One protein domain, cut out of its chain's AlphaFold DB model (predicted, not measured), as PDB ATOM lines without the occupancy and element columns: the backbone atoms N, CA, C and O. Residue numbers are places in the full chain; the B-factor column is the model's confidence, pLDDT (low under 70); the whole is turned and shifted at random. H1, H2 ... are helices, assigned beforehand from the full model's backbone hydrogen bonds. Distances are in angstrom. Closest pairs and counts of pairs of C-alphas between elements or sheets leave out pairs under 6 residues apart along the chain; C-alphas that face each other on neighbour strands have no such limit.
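This is residues 34 to 113 of the 114 residues of the protein "TrwB_AAD_bind domain-containing protein" of Candidatus Magnetoglobus multicellularis str. Araruama (UniProt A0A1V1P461). One long helix, H3, runs through the middle, with H2 and H5 crossing it on opposite sides and H4 packing on a third side. The four-residue H1 sits near H2 and H4, and a loop, residues 56 to 61, sticks out by the beginning of H3. The printed part has 80 residues with five named helices, H1 to H5 in order, and no named strand; the class is all helix. It is compact, with a radius of gyration of the C-alphas of 13.0 A and spans of 39 by 29 by 26 A.

H1 takes residues 34 to 37, beginning at C-alpha 34 (154.087, 130.619, 32.384). H2 is residues 41 to 51, 16.1 A long. H3, residues 62 to 80, measures 26.7 A. H4 is residues 86 to 93, 10.5 A. H5, residues 97 to 111, is 21.5 A long and ends at C-alpha 111 (173.689, 120.687, 24.174).

H3 is the hub. With residues 68 to 76 it touches H2, opposite ways at a steep tilt of 49 degrees; the closest C-alphas, Ser 48 and Arg 68, are 5.1 A apart. With residues 74 to 78 it touches H4, closest at the C-alphas of Ile 75 and Leu 89, 7.1 A. Its residues 73 to 77 touch residues 103 to 107 of H5, the same way at 60 degrees, a steep tilt. H2 is apart from H4 and H5. Every O i to N i+4 pair is within hydrogen-bond range in H4 and H5, against 6 of 7 in H2 and 13 of 15 in H3; H1 is too short for one.

The C-alphas farthest apart, Ser 57 and Arg 113, are 40.9 A apart. The printed part has no cut and no long link. Residues 58 and 107 to 113 are under pLDDT 70.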
ATOM      1  N   PHE A  34     154.209 132.074  32.554       87.88
ATOM      2  CA  PHE A  34     154.087 130.619  32.384       87.88
ATOM      3  C   PHE A  34     155.419 129.877  32.579       87.88
ATOM      4  O   PHE A  34     155.416 128.673  32.819       87.88
ATOM      5  N   PHE A  35     156.563 130.567  32.502       92.56
ATOM      6  CA  PHE A  35     157.858 129.973  32.842       92.56
ATOM      7  C   PHE A  35     157.918 129.504  34.303       92.56
ATOM      8  O   PHE A  35     158.638 128.551  34.596       92.56
ATOM      9  N   ASP A  36     157.126 130.104  35.198       91.25
ATOM     10  CA  ASP A  36     157.039 129.687  36.599       91.25
ATOM     11  C   ASP A  36     156.400 128.296  36.748       91.25
ATOM     12  O   ASP A  36     156.631 127.622  37.753       91.25
ATOM     13  N   GLU A  37     155.659 127.825  35.741       91.31
ATOM     14  CA  GLU A  37     155.041 126.493  35.716       91.31
ATOM     15  C   GLU A  37     156.018 125.388  35.285       91.31
ATOM     16  O   GLU A  37     155.758 124.209  35.518       91.31
ATOM     17  N   ILE A  38     157.167 125.738  34.696       94.06
ATOM     18  CA  ILE A  38     158.151 124.766  34.205       94.06
ATOM     19  C   ILE A  38     158.955 124.229  35.388       94.06
ATOM     20  O   ILE A  38     159.841 124.903  35.917       94.06
ATOM     21  N   LYS A  39     158.670 122.997  35.817       93.00
ATOM     22  CA  LYS A  39     159.406 122.315  36.896       93.00
ATOM     23  C   LYS A  39     160.352 121.246  36.360       93.00
ATOM     24  O   LYS A  39     161.300 120.862  37.047       93.00
ATOM     25  N   ARG A  40     160.085 120.734  35.161       93.69
ATOM     26  CA  ARG A  40     160.812 119.648  34.501       93.69
ATOM     27  C   ARG A  40     160.852 119.887  32.996       93.69
ATOM     28  O   ARG A  40     159.982 120.544  32.439       93.69
ATOM     29  N   TRP A  41     161.832 119.284  32.327       90.88
ATOM     30  CA  TRP A  41     161.973 119.383  30.870       90.88
ATOM     31  C   TRP A  41     160.705 118.994  30.082       90.88
ATOM     32  O   TRP A  41     160.352 119.748  29.180       90.88
ATOM     33  N   PRO A  42     159.949 117.932  30.440       93.94
ATOM     34  CA  PRO A  42     158.696 117.605  29.748       93.94
ATOM     35  C   PRO A  42     157.590 118.667  29.868       93.94
ATOM     36  O   PRO A  42     156.673 118.687  29.049       93.94
ATOM     37  N   ASP A  43     157.661 119.567  30.856       95.50
ATOM     38  CA  ASP A  43     156.676 120.646  30.998       95.50
ATOM     39  C   ASP A  43     156.787 121.647  29.831       95.50
ATOM     40  O   ASP A  43     155.805 122.296  29.475       95.50
ATOM     41  N   ILE A  44     157.957 121.731  29.183       95.19
ATOM     42  CA  ILE A  44     158.177 122.565  27.992       95.19
ATOM     43  C   ILE A  44     157.347 122.055  26.810       95.19
ATOM     44  O   ILE A  44     156.733 122.859  26.102       95.19
ATOM     45  N   ASP A  45     157.284 120.739  26.606       93.94
ATOM     46  CA  ASP A  45     156.488 120.141  25.530       93.94
ATOM     47  C   ASP A  45     154.992 120.362  25.778       93.94
ATOM     48  O   ASP A  45     154.252 120.758  24.872       93.94
ATOM     49  N   ALA A  46     154.554 120.180  27.029       93.88
ATOM     50  CA  ALA A  46     153.175 120.433  27.440       93.88
ATOM     51  C   ALA A  46     152.774 121.903  27.228       93.88
ATOM     52  O   ALA A  46     151.710 122.183  26.674       93.88
ATOM     53  N   LEU A  47     153.642 122.850  27.597       93.75
ATOM     54  CA  LEU A  47     153.414 124.277  27.362       93.75
ATOM     55  C   LEU A  47     153.426 124.634  25.878       93.75
ATOM     56  O   LEU A  47     152.590 125.417  25.431       93.75
ATOM     57  N   SER A  48     154.323 124.044  25.092       94.19
ATOM     58  CA  SER A  48     154.369 124.272  23.645       94.19
ATOM     59  C   SER A  48     153.074 123.804  22.977       94.19
ATOM     60  O   SER A  48     152.527 124.502  22.122       94.19
ATOM     61  N   ALA A  49     152.526 122.668  23.419       93.62
ATOM     62  CA  ALA A  49     151.229 122.169  22.969       93.62
ATOM     63  C   ALA A  49     150.044 123.036  23.432       93.62
ATOM     64  O   ALA A  49     149.053 123.144  22.711       93.62
ATOM     65  N   PHE A  50     150.148 123.670  24.602       92.31
ATOM     66  CA  PHE A  50     149.164 124.640  25.082       92.31
ATOM     67  C   PHE A  50     149.183 125.941  24.261       92.31
ATOM     68  O   PHE A  50     148.124 126.447  23.896       92.31
ATOM     69  N   ILE A  51     150.373 126.459  23.929       92.00
ATOM     70  CA  ILE A  51     150.547 127.691  23.137       92.00
ATOM     71  C   ILE A  51     150.083 127.492  21.692       92.00
ATOM     72  O   ILE A  51     149.418 128.361  21.127       92.00
ATOM     73  N   VAL A  52     150.430 126.354  21.086       92.62
ATOM     74  CA  VAL A  52     150.014 125.992  19.726       92.62
ATOM     75  C   VAL A  52     149.005 124.852  19.828       92.62
ATOM     76  O   VAL A  52     149.405 123.681  19.781       92.62
ATOM     77  N   PRO A  53     147.704 125.151  19.989       91.75
ATOM     78  CA  PRO A  53     146.681 124.124  20.119       91.75
ATOM     79  C   PRO A  53     146.565 123.298  18.836       91.75
ATOM     80  O   PRO A  53     146.981 123.717  17.756       91.75
ATOM     81  N   GLU A  54     146.000 122.098  18.955       89.12
ATOM     82  CA  GLU A  54     145.772 121.248  17.788       89.12
ATOM     83  C   GLU A  54     144.861 121.939  16.774       89.12
ATOM     84  O   GLU A  54     143.812 122.499  17.115       89.12
ATOM     85  N   ASN A  55     145.258 121.871  15.504       82.75
ATOM     86  CA  ASN A  55     144.408 122.331  14.428       82.75
ATOM     87  C   ASN A  55     143.260 121.329  14.228       82.75
ATOM     88  O   ASN A  55     143.487 120.160  13.934       82.75
ATOM     89  N   LYS A  56     142.016 121.795  14.382       79.44
ATOM     90  CA  LYS A  56     140.807 120.970  14.203       79.44
ATOM     91  C   LYS A  56     140.496 120.656  12.735       79.44
ATOM     92  O   LYS A  56     139.586 119.877  12.462       79.44
ATOM     93  N   SER A  57     141.181 121.300  11.793       78.25
ATOM     94  CA  SER A  57     141.047 121.010  10.366       78.25
ATOM     95  C   SER A  57     141.952 119.847   9.951       78.25
ATOM     96  O   SER A  57     142.985 119.608  10.568       78.25
ATOM     97  N   HIS A  58     141.616 119.167   8.852       65.31
ATOM     98  CA  HIS A  58     142.487 118.173   8.200       65.31
ATOM     99  C   HIS A  58     143.716 118.810   7.512       65.31
ATOM    100  O   HIS A  58     144.174 118.336   6.475       65.31
ATOM    101  N   SER A  59     144.222 119.928   8.039       75.12
ATOM    102  CA  SER A  59     145.462 120.539   7.579       75.12
ATOM    103  C   SER A  59     146.650 119.648   7.917       75.12
ATOM    104  O   SER A  59     146.629 118.936   8.919       75.12
ATOM    105  N   ASP A  60     147.706 119.756   7.118       85.44
ATOM    106  CA  ASP A  60     148.957 119.041   7.347       85.44
ATOM    107  C   ASP A  60     149.461 119.234   8.802       85.44
ATOM    108  O   ASP A  60     149.626 120.385   9.239       85.44
ATOM    109  N   PRO A  61     149.708 118.141   9.558       88.00
ATOM    110  CA  PRO A  61     150.207 118.191  10.931       88.00
ATOM    111  C   PRO A  61     151.485 119.014  11.109       88.00
ATOM    112  O   PRO A  61     151.733 119.514  12.209       88.00
ATOM    113  N   ILE A  62     152.283 119.209  10.051       90.00
ATOM    114  CA  ILE A  62     153.503 120.025  10.104       90.00
ATOM    115  C   ILE A  62     153.240 121.443  10.621       90.00
ATOM    116  O   ILE A  62     154.045 121.982  11.380       90.00
ATOM    117  N   TRP A  63     152.079 122.020  10.296       88.75
ATOM    118  CA  TRP A  63     151.685 123.363  10.734       88.75
ATOM    119  C   TRP A  63     151.332 123.439  12.220       88.75
ATOM    120  O   TRP A  63     151.206 124.532  12.760       88.75
ATOM    121  N   THR A  64     151.198 122.290  12.883       92.06
ATOM    122  CA  THR A  64     151.032 122.193  14.337       92.06
ATOM    123  C   THR A  64     152.344 121.778  15.004       92.06
ATOM    124  O   THR A  64     152.755 122.392  15.986       92.06
ATOM    125  N   HIS A  65     153.033 120.764  14.471       92.12
ATOM    126  CA  HIS A  65     154.236 120.209  15.095       92.12
ATOM    127  C   HIS A  65     155.459 121.119  14.969       92.12
ATOM    128  O   HIS A  65     156.120 121.370  15.973       92.12
ATOM    129  N   ALA A  66     155.733 121.682  13.786       92.50
ATOM    130  CA  ALA A  66     156.936 122.493  13.598       92.50
ATOM    131  C   ALA A  66     156.948 123.760  14.480       92.50
ATOM    132  O   ALA A  66     157.975 124.038  15.101       92.50
ATOM    133  N   PRO A  67     155.839 124.516  14.632       92.94
ATOM    134  CA  PRO A  67     155.810 125.635  15.573       92.94
ATOM    135  C   PRO A  67     156.041 125.214  17.029       92.94
ATOM    136  O   PRO A  67     156.738 125.924  17.750       92.94
ATOM    137  N   ARG A  68     155.509 124.057  17.457       94.88
ATOM    138  CA  ARG A  68     155.730 123.528  18.816       94.88
ATOM    139  C   ARG A  68     157.204 123.230  19.066       94.88
ATOM    140  O   ARG A  68     157.721 123.647  20.093       94.88
ATOM    141  N   GLU A  69     157.884 122.585  18.119       94.00
ATOM    142  CA  GLU A  69     159.322 122.300  18.224       94.00
ATOM    143  C   GLU A  69     160.158 123.584  18.315       94.00
ATOM    144  O   GLU A  69     161.060 123.689  19.147       94.00
ATOM    145  N   ILE A  70     159.833 124.592  17.495       93.25
ATOM    146  CA  ILE A  70     160.519 125.891  17.532       93.25
ATOM    147  C   ILE A  70     160.317 126.563  18.894       93.25
ATOM    148  O   ILE A  70     161.285 127.035  19.490       93.25
ATOM    149  N   ILE A  71     159.082 126.603  19.400       94.50
ATOM    150  CA  ILE A  71     158.762 127.218  20.695       94.50
ATOM    151  C   ILE A  71     159.461 126.478  21.838       94.50
ATOM    152  O   ILE A  71     160.093 127.132  22.666       94.50
ATOM    153  N   ALA A  72     159.423 125.144  21.852       94.69
ATOM    154  CA  ALA A  72     160.079 124.327  22.869       94.69
ATOM    155  C   ALA A  72     161.587 124.614  22.934       94.69
ATOM    156  O   ALA A  72     162.127 124.912  24.002       94.69
ATOM    157  N   ALA A  73     162.254 124.631  21.776       93.69
ATOM    158  CA  ALA A  73     163.683 124.915  21.688       93.69
ATOM    159  C   ALA A  73     164.039 126.348  22.128       93.69
ATOM    160  O   ALA A  73     165.096 126.574  22.723       93.69
ATOM    161  N   LEU A  74     163.171 127.330  21.854       93.75
ATOM    162  CA  LEU A  74     163.360 128.708  22.317       93.75
ATOM    163  C   LEU A  74     163.153 128.841  23.831       93.75
ATOM    164  O   LEU A  74     163.944 129.517  24.485       93.75
ATOM    165  N   ILE A  75     162.142 128.178  24.399       94.38
ATOM    166  CA  ILE A  75     161.915 128.136  25.850       94.38
ATOM    167  C   ILE A  75     163.128 127.512  26.552       94.38
ATOM    168  O   ILE A  75     163.658 128.100  27.496       94.38
ATOM    169  N   GLU A  76     163.618 126.372  26.059       93.38
ATOM    170  CA  GLU A  76     164.814 125.712  26.591       93.38
ATOM    171  C   GLU A  76     166.039 126.638  26.555       93.38
ATOM    172  O   GLU A  76     166.768 126.753  27.546       93.38
ATOM    173  N   LEU A  77     166.257 127.337  25.436       92.00
ATOM    174  CA  LEU A  77     167.348 128.300  25.300       92.00
ATOM    175  C   LEU A  77     167.237 129.437  26.327       92.00
ATOM    176  O   LEU A  77     168.221 129.749  26.998       92.00
ATOM    177  N   LEU A  78     166.054 130.037  26.476       92.88
ATOM    178  CA  LEU A  78     165.826 131.141  27.413       92.88
ATOM    179  C   LEU A  78     166.026 130.712  28.872       92.88
ATOM    180  O   LEU A  78     166.621 131.463  29.648       92.88
ATOM    181  N   ILE A  79     165.615 129.491  29.232       92.50
ATOM    182  CA  ILE A  79     165.878 128.904  30.554       92.50
ATOM    183  C   ILE A  79     167.385 128.760  30.784       92.50
ATOM    184  O   ILE A  79     167.895 129.228  31.804       92.50
ATOM    185  N   LYS A  80     168.120 128.177  29.825       90.19
ATOM    186  CA  LYS A  80     169.585 128.017  29.919       90.19
ATOM    187  C   LYS A  80     170.308 129.362  30.042       90.19
ATOM    188  O   LYS A  80     171.292 129.463  30.770       90.19
ATOM    189  N   MET A  81     169.800 130.397  29.377       89.31
ATOM    190  CA  MET A  81     170.332 131.760  29.445       89.31
ATOM    191  C   MET A  81     169.905 132.534  30.703       89.31
ATOM    192  O   MET A  81     170.410 133.629  30.923       89.31
ATOM    193  N   LYS A  82     169.013 131.988  31.542       88.00
ATOM    194  CA  LYS A  82     168.398 132.678  32.694       88.00
ATOM    195  C   LYS A  82     167.580 133.927  32.311       88.00
ATOM    196  O   LYS A  82     167.423 134.834  33.119       88.00
ATOM    197  N   HIS A  83     167.012 133.936  31.103       84.25
ATOM    198  CA  HIS A  83     166.114 134.972  30.568       84.25
ATOM    199  C   HIS A  83     164.680 134.428  30.378       84.25
ATOM    200  O   HIS A  83     164.028 134.655  29.363       84.25
ATOM    201  N   ALA A  84     164.186 133.662  31.353       84.56
ATOM    202  CA  ALA A  84     162.929 132.913  31.281       84.56
ATOM    203  C   ALA A  84     161.688 133.774  31.608       84.56
ATOM    204  O   ALA A  84     161.139 133.707  32.708       84.56
ATOM    205  N   ASN A  85     161.240 134.609  30.664       89.81
ATOM    206  CA  ASN A  85     159.967 135.329  30.784       89.81
ATOM    207  C   ASN A  85     159.221 135.455  29.444       89.81
ATOM    208  O   ASN A  85     159.819 135.396  28.367       89.81
ATOM    209  N   CYS A  86     157.903 135.658  29.523       88.88
ATOM    210  CA  CYS A  86     157.022 135.782  28.357       88.88
ATOM    211  C   CYS A  86     157.448 136.888  27.373       88.88
ATOM    212  O   CYS A  86     157.303 136.716  26.163       88.88
ATOM    213  N   GLY A  87     157.965 138.015  27.875       91.12
ATOM    214  CA  GLY A  87     158.375 139.157  27.054       91.12
ATOM    215  C   GLY A  87     159.588 138.852  26.177       91.12
ATOM    216  O   GLY A  87     159.600 139.199  24.998       91.12
ATOM    217  N   GLU A  88     160.576 138.138  26.716       91.75
ATOM    218  CA  GLU A  88     161.755 137.695  25.960       91.75
ATOM    219  C   GLU A  88     161.385 136.673  24.886       91.75
ATOM    220  O   GLU A  88     161.811 136.796  23.736       91.75
ATOM    221  N   LEU A  89     160.521 135.704  25.217       92.19
ATOM    222  CA  LEU A  89     160.021 134.765  24.212       92.19
ATOM    223  C   LEU A  89     159.289 135.506  23.085       92.19
ATOM    224  O   LEU A  89     159.549 135.248  21.908       92.19
ATOM    225  N   TRP A  90     158.418 136.455  23.433       91.56
ATOM    226  CA  TRP A  90     157.699 137.276  22.462       91.56
ATOM    227  C   TRP A  90     158.646 138.093  21.575       91.56
ATOM    228  O   TRP A  90     158.464 138.140  20.357       91.56
ATOM    229  N   SER A  91     159.681 138.693  22.165       91.69
ATOM    230  CA  SER A  91     160.714 139.451  21.453       91.69
ATOM    231  C   SER A  91     161.432 138.591  20.409       91.69
ATOM    232  O   SER A  91     161.550 138.988  19.250       91.69
ATOM    233  N   VAL A  92     161.849 137.375  20.780       91.06
ATOM    234  CA  VAL A  92     162.560 136.466  19.864       91.06
ATOM    235  C   VAL A  92     161.642 135.918  18.773       91.06
ATOM    236  O   VAL A  92     162.064 135.833  17.622       91.06
ATOM    237  N   LEU A  93     160.391 135.578  19.100       90.00
ATOM    238  CA  LEU A  93     159.414 135.098  18.114       90.00
ATOM    239  C   LEU A  93     159.073 136.161  17.063       90.00
ATOM    240  O   LEU A  93     158.892 135.824  15.895       90.00
ATOM    241  N   ASN A  94     159.021 137.433  17.462       89.50
ATOM    242  CA  ASN A  94     158.800 138.553  16.542       89.50
ATOM    243  C   ASN A  94     160.089 139.072  15.897       89.50
ATOM    244  O   ASN A  94     160.045 139.963  15.046       89.50
ATOM    245  N   ALA A  95     161.245 138.526  16.271       88.88
ATOM    246  CA  ALA A  95     162.479 138.820  15.575       88.88
ATOM    247  C   ALA A  95     162.460 138.188  14.175       88.88
ATOM    248  O   ALA A  95     161.795 137.187  13.909       88.88
ATOM    249  N   GLY A  96     163.245 138.749  13.253       84.12
ATOM    250  CA  GLY A  96     163.382 138.168  11.919       84.12
ATOM    251  C   GLY A  96     163.891 136.719  11.971       84.12
ATOM    252  O   GLY A  96     164.671 136.346  12.847       84.12
ATOM    253  N   VAL A  97     163.523 135.909  10.971       85.81
ATOM    254  CA  VAL A  97     163.886 134.475  10.860       85.81
ATOM    255  C   VAL A  97     165.393 134.221  11.025       85.81
ATOM    256  O   VAL A  97     165.820 133.186  11.538       85.81
ATOM    257  N   SER A  98     166.230 135.180  10.625       87.38
ATOM    258  CA  SER A  98     167.681 135.113  10.807       87.38
ATOM    259  C   SER A  98     168.101 135.064  12.283       87.38
ATOM    260  O   SER A  98     169.059 134.356  12.601       87.38
ATOM    261  N   THR A  99     167.392 135.762  13.170       86.38
ATOM    262  CA  THR A  99     167.617 135.784  14.620       86.38
ATOM    263  C   THR A  99     167.187 134.470  15.255       86.38
ATOM    264  O   THR A  99     167.995 133.856  15.948       86.38
ATOM    265  N   ILE A 100     165.990 133.973  14.928       86.75
ATOM    266  CA  ILE A 100     165.505 132.665  15.403       86.75
ATOM    267  C   ILE A 100     166.486 131.561  14.989       86.75
ATOM    268  O   ILE A 100     166.940 130.768  15.811       86.75
ATOM    269  N   ARG A 101     166.931 131.565  13.726       88.00
ATOM    270  CA  ARG A 101     167.923 130.600  13.230       88.00
ATOM    271  C   ARG A 101     169.253 130.676  13.987       88.00
ATOM    272  O   ARG A 101     169.877 129.642  14.220       88.00
ATOM    273  N   LYS A 102     169.728 131.877  14.336       85.69
ATOM    274  CA  LYS A 102     170.954 132.052  15.137       85.69
ATOM    275  C   LYS A 102     170.767 131.516  16.559       85.69
ATOM    276  O   LYS A 102     171.644 130.804  17.038       85.69
ATOM    277  N   ALA A 103     169.627 131.812  17.182       82.06
ATOM    278  CA  ALA A 103     169.275 131.348  18.521       82.06
ATOM    279  C   ALA A 103     169.261 129.810  18.598       82.06
ATOM    280  O   ALA A 103     169.942 129.219  19.436       82.06
ATOM    281  N   LEU A 104     168.604 129.149  17.643       83.06
ATOM    282  CA  LEU A 104     168.530 127.684  17.590       83.06
ATOM    283  C   LEU A 104     169.895 127.021  17.343       83.06
ATOM    284  O   LEU A 104     170.233 126.031  17.989       83.06
ATOM    285  N   LYS A 105     170.736 127.595  16.467       82.94
ATOM    286  CA  LYS A 105     172.116 127.109  16.267       82.94
ATOM    287  C   LYS A 105     172.952 127.183  17.545       82.94
ATOM    288  O   LYS A 105     173.783 126.311  17.783       82.94
ATOM    289  N   HIS A 106     172.750 128.224  18.351       71.50
ATOM    290  CA  HIS A 106     173.449 128.383  19.620       71.50
ATOM    291  C   HIS A 106     173.002 127.339  20.655       71.50
ATOM    292  O   HIS A 106     173.854 126.773  21.339       71.50
ATOM    293  N   SER A 107     171.702 127.023  20.709       69.25
ATOM    294  CA  SER A 107     171.159 125.977  21.592       69.25
ATOM    295  C   SER A 107     171.805 124.609  21.340       69.25
ATOM    296  O   SER A 107     172.309 123.982  22.276       69.25
ATOM    297  N   ASN A 108     171.909 124.192  20.070       63.78
ATOM    298  CA  ASN A 108     172.555 122.924  19.714       63.78
ATOM    299  C   ASN A 108     174.002 122.855  20.211       63.78
ATOM    300  O   ASN A 108     174.393 121.847  20.788       63.78
ATOM    301  N   ASN A 109     174.775 123.937  20.075       59.91
ATOM    302  CA  ASN A 109     176.169 123.984  20.526       59.91
ATOM    303  C   ASN A 109     176.328 123.899  22.056       59.91
ATOM    304  O   ASN A 109     177.367 123.435  22.525       59.91
ATOM    305  N   MET A 110     175.328 124.339  22.829       51.78
ATOM    306  CA  MET A 110     175.314 124.176  24.289       51.78
ATOM    307  C   MET A 110     174.898 122.765  24.717       51.78
ATOM    308  O   MET A 110     175.326 122.308  25.770       51.78
ATOM    309  N   CYS A 111     174.101 122.065  23.904       47.16
ATOM    310  CA  CYS A 111     173.689 120.687  24.174       47.16
ATOM    311  C   CYS A 111     174.838 119.678  23.966       47.16
ATOM    312  O   CYS A 111     174.953 118.721  24.718       47.16
ATOM    313  N   VAL A 112     175.757 119.922  23.018       44.00
ATOM    314  CA  VAL A 112     176.923 119.033  22.765       44.00
ATOM    315  C   VAL A 112     178.067 119.188  23.784       44.00
ATOM    316  O   VAL A 112     179.114 118.563  23.633       44.00
ATOM    317  N   ARG A 113     177.920 120.060  24.788       36.28
ATOM    318  CA  ARG A 113     178.938 120.316  25.827       36.28
ATOM    319  C   ARG A 113     178.505 119.872  27.232       36.28
ATOM    320  O   ARG A 113     179.154 120.272  28.197       36.28
TER     321      ARG A 113